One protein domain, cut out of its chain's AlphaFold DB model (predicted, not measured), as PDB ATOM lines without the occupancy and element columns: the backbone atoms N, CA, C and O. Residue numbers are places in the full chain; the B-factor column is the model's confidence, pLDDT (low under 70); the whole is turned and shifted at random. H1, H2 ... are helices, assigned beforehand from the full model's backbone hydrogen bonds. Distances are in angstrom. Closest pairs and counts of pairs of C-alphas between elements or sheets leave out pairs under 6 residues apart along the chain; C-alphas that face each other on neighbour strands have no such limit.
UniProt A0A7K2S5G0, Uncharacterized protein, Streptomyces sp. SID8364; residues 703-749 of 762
ATOM      1  N   ASP A 703     149.925  86.431 112.046       73.69
ATOM      2  CA  ASP A 703     148.596  86.975 111.758       73.69
ATOM      3  C   ASP A 703     147.693  87.073 112.998       73.69
ATOM      4  O   ASP A 703     146.912  88.021 113.086       73.69
ATOM      5  N   GLN A 704     147.852  86.210 114.012       77.25
ATOM      6  CA  GLN A 704     147.234  86.431 115.330       77.25
ATOM      7  C   GLN A 704     147.814  87.690 115.992       77.25
ATOM      8  O   GLN A 704     147.044  88.555 116.410       77.25
ATOM      9  N   VAL A 705     149.143  87.864 116.005       86.31
ATOM     10  CA  VAL A 705     149.804  89.092 116.505       86.31
ATOM     11  C   VAL A 705     149.301  90.335 115.760       86.31
ATOM     12  O   VAL A 705     149.000  91.364 116.371       86.31
ATOM     13  N   ARG A 706     149.149  90.248 114.432       86.50
ATOM     14  CA  ARG A 706     148.580  91.324 113.604       86.50
ATOM     15  C   ARG A 706     147.116  91.611 113.956       86.50
ATOM     16  O   ARG A 706     146.746  92.780 114.036       86.50
ATOM     17  N   ASN A 707     146.298  90.586 114.193       82.62
ATOM     18  CA  ASN A 707     144.890  90.738 114.566       82.62
ATOM     19  C   ASN A 707     144.741  91.385 115.956       82.62
ATOM     20  O   ASN A 707     144.001  92.357 116.099       82.62
ATOM     21  N   TRP A 708     145.531  90.948 116.945       88.25
ATOM     22  CA  TRP A 708     145.622  91.585 118.265       88.25
ATOM     23  C   TRP A 708     146.009  93.068 118.163       88.25
ATOM     24  O   TRP A 708     145.317  93.913 118.726       88.25
ATOM     25  N   ARG A 709     147.025  93.425 117.361       91.38
ATOM     26  CA  ARG A 709     147.385  94.835 117.088       91.38
ATOM     27  C   ARG A 709     146.249  95.622 116.427       91.38
ATOM     28  O   ARG A 709     145.973  96.750 116.824       91.38
ATOM     29  N   VAL A 710     145.556  95.042 115.445       87.06
ATOM     30  CA  VAL A 710     144.413  95.684 114.765       87.06
ATOM     31  C   VAL A 710     143.195  95.839 115.684       87.06
ATOM     32  O   VAL A 710     142.422  96.780 115.495       87.06
ATOM     33  N   ARG A 711     143.022  94.964 116.682       82.06
ATOM     34  CA  ARG A 711     142.032  95.117 117.756       82.06
ATOM     35  C   ARG A 711     142.439  96.260 118.695       82.06
ATOM     36  O   ARG A 711     141.672  97.204 118.834       82.06
ATOM     37  N   ALA A 712     143.673  96.246 119.201       83.50
ATOM     38  CA  ALA A 712     144.220  97.263 120.105       83.50
ATOM     39  C   ALA A 712     144.235  98.695 119.524       83.50
ATOM     40  O   ALA A 712     143.986  99.659 120.237       83.50
ATOM     41  N   MET A 713     144.469  98.860 118.213       80.56
ATOM     42  CA  MET A 713     144.361 100.175 117.552       80.56
ATOM     43  C   MET A 713     142.924 100.722 117.490       80.56
ATOM     44  O   MET A 713     142.739 101.927 117.322       80.56
ATOM     45  N   LYS A 714     141.907  99.852 117.545       78.81
ATOM     46  CA  LYS A 714     140.485 100.240 117.522       78.81
ATOM     47  C   LYS A 714     139.941 100.446 118.928       78.81
ATOM     48  O   LYS A 714     139.128 101.339 119.134       78.81
ATOM     49  N   ASP A 715     140.401  99.626 119.863       81.19
ATOM     50  CA  ASP A 715     139.999  99.635 121.256       81.19
ATOM     51  C   ASP A 715     141.234  99.470 122.145       81.19
ATOM     52  O   ASP A 715     141.873  98.418 122.165       81.19
ATOM     53  N   HIS A 716     141.576 100.538 122.865       82.56
ATOM     54  CA  HIS A 716     142.773 100.581 123.698       82.56
ATOM     55  C   HIS A 716     142.549  99.899 125.063       82.56
ATOM     56  O   HIS A 716     143.531  99.655 125.761       82.56
ATOM     57  N   SER A 717     141.307  99.542 125.436       79.81
ATOM     58  CA  SER A 717     141.025  98.751 126.651       79.81
ATOM     59  C   SER A 717     141.727  97.393 126.612       79.81
ATOM     60  O   SER A 717     142.398  97.026 127.566       79.81
ATOM     61  N   VAL A 718     141.740  96.754 125.441       84.00
ATOM     62  CA  VAL A 718     142.423  95.480 125.157       84.00
ATOM     63  C   VAL A 718     143.933  95.523 125.451       84.00
ATOM     64  O   VAL A 718     144.547  94.486 125.692       84.00
ATOM     65  N   VAL A 719     144.550  96.711 125.449       86.81
ATOM     66  CA  VAL A 719     145.948  96.879 125.880       86.81
ATOM     67  C   VAL A 719     146.049  96.835 127.404       86.81
ATOM     68  O   VAL A 719     146.943  96.173 127.922       86.81
ATOM     69  N   PHE A 720     145.136  97.497 128.117       83.38
ATOM     70  CA  PHE A 720     145.078  97.490 129.580       83.38
ATOM     71  C   PHE A 720     144.694  96.118 130.133       83.38
ATOM     72  O   PHE A 720     145.425  95.605 130.970       83.38
ATOM     73  N   ASP A 721     143.675  95.457 129.579       81.69
ATOM     74  CA  ASP A 721     143.284  94.092 129.967       81.69
ATOM     75  C   ASP A 721     144.464  93.103 129.866       81.69
ATOM     76  O   ASP A 721     144.602  92.186 130.676       81.69
ATOM     77  N   HIS A 722     145.349  93.296 128.876       82.56
ATOM     78  CA  HIS A 722     146.559  92.488 128.693       82.56
ATOM     79  C   HIS A 722     147.718  92.925 129.604       82.56
ATOM     80  O   HIS A 722     148.502  92.078 130.026       82.56
ATOM     81  N   ILE A 723     147.841  94.215 129.937       84.94
ATOM     82  CA  ILE A 723     148.782  94.697 130.968       84.94
ATOM     83  C   ILE A 723     148.401  94.111 132.332       84.94
ATOM     84  O   ILE A 723     149.266  93.576 133.022       84.94
ATOM     85  N   ASP A 724     147.121  94.163 132.691       80.94
ATOM     86  CA  ASP A 724     146.617  93.736 133.996       80.94
ATOM     87  C   ASP A 724     146.640  92.204 134.146       80.94
ATOM     88  O   ASP A 724     146.900  91.700 135.239       80.94
ATOM     89  N   ARG A 725     146.437  91.450 133.051       78.44
ATOM     90  CA  ARG A 725     146.488  89.974 133.053       78.44
ATOM     91  C   ARG A 725     147.892  89.388 132.842       78.44
ATOM     92  O   ARG A 725     148.199  88.358 133.432       78.44
ATOM     93  N   TYR A 726     148.743  90.013 132.021       79.81
ATOM     94  CA  TYR A 726     150.021  89.428 131.565       79.81
ATOM     95  C   TYR A 726     151.252  90.341 131.722       79.81
ATOM     96  O   TYR A 726     152.340  89.981 131.266       79.81
ATOM     97  N   SER A 727     151.126  91.485 132.401       84.25
ATOM     98  CA  SER A 727     152.143  92.532 132.618       84.25
ATOM     99  C   SER A 727     152.505  93.405 131.404       84.25
ATOM    100  O   SER A 727     152.462  93.003 130.238       84.25
ATOM    101  N   GLU A 728     152.936  94.639 131.686       85.56
ATOM    102  CA  GLU A 728     153.312  95.625 130.668       85.56
ATOM    103  C   GLU A 728     154.446  95.179 129.717       85.56
ATOM    104  O   GLU A 728     154.319  95.420 128.514       85.56
ATOM    105  N   PRO A 729     155.513  94.479 130.155       88.00
ATOM    106  CA  PRO A 729     156.499  93.908 129.234       88.00
ATOM    107  C   PRO A 729     155.903  92.931 128.205       88.00
ATOM    108  O   PRO A 729     156.368  92.903 127.064       88.00
ATOM    109  N   SER A 730     154.861  92.170 128.570       86.81
ATOM    110  CA  SER A 730     154.128  91.295 127.641       86.81
ATOM    111  C   SER A 730     153.337  92.126 126.628       86.81
ATOM    112  O   SER A 730     153.514  91.968 125.416       86.81
ATOM    113  N   ALA A 731     152.565  93.109 127.106       87.50
ATOM    114  CA  ALA A 731     151.824  94.035 126.248       87.50
ATOM    115  C   ALA A 731     152.744  94.798 125.273       87.50
ATOM    116  O   ALA A 731     152.422  94.940 124.094       87.50
ATOM    117  N   ARG A 732     153.932  95.233 125.714       91.00
ATOM    118  CA  ARG A 732     154.921  95.928 124.871       91.00
ATOM    119  C   ARG A 732     155.513  95.037 123.777       91.00
ATOM    120  O   ARG A 732     155.745  95.533 122.673       91.00
ATOM    121  N   ARG A 733     155.697  93.733 124.024       87.19
ATOM    122  CA  ARG A 733     156.064  92.754 122.979       87.19
ATOM    123  C   ARG A 733     154.909  92.533 121.997       87.19
ATOM    124  O   ARG A 733     155.100  92.649 120.782       87.19
ATOM    125  N   LEU A 734     153.705  92.269 122.509       89.50
ATOM    126  CA  LEU A 734     152.541  91.941 121.685       89.50
ATOM    127  C   LEU A 734     152.080  93.130 120.833       89.50
ATOM    128  O   LEU A 734     151.949  92.982 119.621       89.50
ATOM    129  N   PHE A 735     151.903  94.318 121.415       88.50
ATOM    130  CA  PHE A 735     151.303  95.489 120.756       88.50
ATOM    131  C   PHE A 735     152.304  96.531 120.231       88.50
ATOM    132  O   PHE A 735     151.905  97.403 119.460       88.50
ATOM    133  N   SER A 736     153.596  96.399 120.558       89.06
ATOM    134  CA  SER A 736     154.672  97.402 120.406       89.06
ATOM    135  C   SER A 736     154.608  98.571 121.400       89.06
ATOM    136  O   SER A 736     153.528  99.027 121.773       89.06
ATOM    137  N   ASN A 737     155.786  99.086 121.781       87.25
ATOM    138  CA  ASN A 737     155.944 100.210 122.715       87.25
ATOM    139  C   ASN A 737     155.028 101.390 122.379       87.25
ATOM    140  O   ASN A 737     154.234 101.785 123.220       87.25
ATOM    141  N   GLN A 738     155.068 101.877 121.134       88.94
ATOM    142  CA  GLN A 738     154.320 103.063 120.711       88.94
ATOM    143  C   GLN A 738     152.805 102.941 120.953       88.94
ATOM    144  O   GLN A 738     152.166 103.934 121.285       88.94
ATOM    145  N   LEU A 739     152.230 101.742 120.799       84.50
ATOM    146  CA  LEU A 739     150.798 101.513 121.011       84.50
ATOM    147  C   LEU A 739     150.470 101.468 122.513       84.50
ATOM    148  O   LEU A 739     149.478 102.060 122.933       84.50
ATOM    149  N   VAL A 740     151.336 100.860 123.332       88.94
ATOM    150  CA  VAL A 740     151.224 100.887 124.805       88.94
ATOM    151  C   VAL A 740     151.365 102.312 125.347       88.94
ATOM    152  O   VAL A 740     150.506 102.761 126.102       88.94
ATOM    153  N   ASP A 741     152.379 103.055 124.899       87.19
ATOM    154  CA  ASP A 741     152.616 104.453 125.279       87.19
ATOM    155  C   ASP A 741     151.422 105.342 124.881       87.19
ATOM    156  O   ASP A 741     150.984 106.202 125.648       87.19
ATOM    157  N   GLN A 742     150.844 105.110 123.696       83.19
ATOM    158  CA  GLN A 742     149.651 105.811 123.221       83.19
ATOM    159  C   GLN A 742     148.398 105.453 124.036       83.19
ATOM    160  O   GLN A 742     147.623 106.352 124.364       83.19
ATOM    161  N   ALA A 743     148.204 104.183 124.407       79.38
ATOM    162  CA  ALA A 743     147.113 103.764 125.285       79.38
ATOM    163  C   ALA A 743     147.227 104.431 126.666       79.38
ATOM    164  O   ALA A 743     146.292 105.105 127.098       79.38
ATOM    165  N   GLN A 744     148.392 104.323 127.316       80.38
ATOM    166  CA  GLN A 744     148.682 104.937 128.619       80.38
ATOM    167  C   GLN A 744     148.524 106.467 128.594       80.38
ATOM    168  O   GLN A 744     147.984 107.057 129.531       80.38
ATOM    169  N   HIS A 745     148.922 107.132 127.503       76.38
ATOM    170  CA  HIS A 745     148.701 108.570 127.344       76.38
ATOM    171  C   HIS A 745     147.209 108.934 127.248       76.38
ATOM    172  O   HIS A 745     146.796 109.968 127.774       76.38
ATOM    173  N   LEU A 746     146.385 108.087 126.620       65.50
ATOM    174  CA  LEU A 746     144.938 108.295 126.522       65.50
ATOM    175  C   LEU A 746     144.212 108.037 127.854       65.50
ATOM    176  O   LEU A 746     143.319 108.812 128.198       65.50
ATOM    177  N   SER A 747     144.605 107.031 128.645       62.69
ATOM    178  CA  SER A 747     144.020 106.817 129.984       62.69
ATOM    179  C   SER A 747     144.436 107.899 130.987       62.69
ATOM    180  O   SER A 747     143.612 108.333 131.797       62.69
ATOM    181  N   GLY A 748     145.652 108.445 130.864       48.72
ATOM    182  CA  GLY A 748     146.115 109.612 131.625       48.72
ATOM    183  C   GLY A 748     145.281 110.889 131.420       48.72
ATOM    184  O   GLY A 748     145.341 111.801 132.244       48.72
ATOM    185  N   LEU A 749     144.458 110.952 130.366       56.22
ATOM    186  CA  LEU A 749     143.495 112.033 130.115       56.22
ATOM    187  C   LEU A 749     142.086 111.738 130.681       56.22
ATOM    188  O   LEU A 749     141.211 112.603 130.606       56.22
TER     189      LEU A 749
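Overview. This is residues 703 to 749 of the 762 residues of an uncharacterized protein of Streptomyces sp. SID8364 (UniProt A0A7K2S5G0). Four short helices make a rough T: H1 and H4 run the same way and reach to opposite ends of the long axis, forming the bar, while H2 and H3 cross as a packed pair in the stem. The printed part has 47 residues, with named helices in the order H1, H2, H3, H4 and no named strand; its class is all helix. It is compact, with a radius of gyration of the C-alphas of 9.5 A, yet elongated in outline, spanning 31 by 20 by 16 A.

Along the chain. H1 covers residues 703 to 712, 14.0 A long, beginning with C-alpha 703 at (148.596, 86.975, 111.758). H2 covers residues 717 to 726, 13.9 A, from C-alpha 717 at (141.025, 98.751, 126.651). H3 is residues 728 to 735, 10.1 A. H4, the longest, is residues 737 to 747, 15.4 A, ending with C-alpha 747 at (144.020, 106.817, 129.984).

Arrangement. H2 and H3 are the hub, touching three helices each. They touch each other at a steep tilt of 49 degrees, opposite ways; their closest C-alphas, of Ile 723 and Ala 731, are 5.7 A apart. H1 touches H3, with the closest C-alphas, of Arg 709 and Phe 735, at 5.4 A. H1 and H2 touch only at the corner, and only just, with 3 pairs of C-alphas within 8 A; Ala 712 and Val 718 are closest, their C-alphas 5.7 A apart. H3 and H4 likewise touch only at the corner, only just, with 3 such pairs; the closest C-alphas are those of Arg 732 and Val 740, 6.2 A apart. H2 and H4 only just touch, also with 3 pairs, closest at the C-alphas of Val 719 and Val 740, 6.7 A. H1 and H4 are close but not clearly touching, at a shallow tilt of 25 degrees, the same way; the closest C-alphas, of Ala 712 and Leu 739, are 7.9 A apart. In H1, H2, H3 and H4 every O i to N i+4 pair is within hydrogen-bond range.

Size, cuts and confidence. The C-alphas of Asp 703 and Leu 749, the two farthest apart, are 31.5 A apart. The printed part has no cut, and its three links between helices are tight. Mean pLDDT of the printed part is 81.9; residues 746 to 749 are under 70.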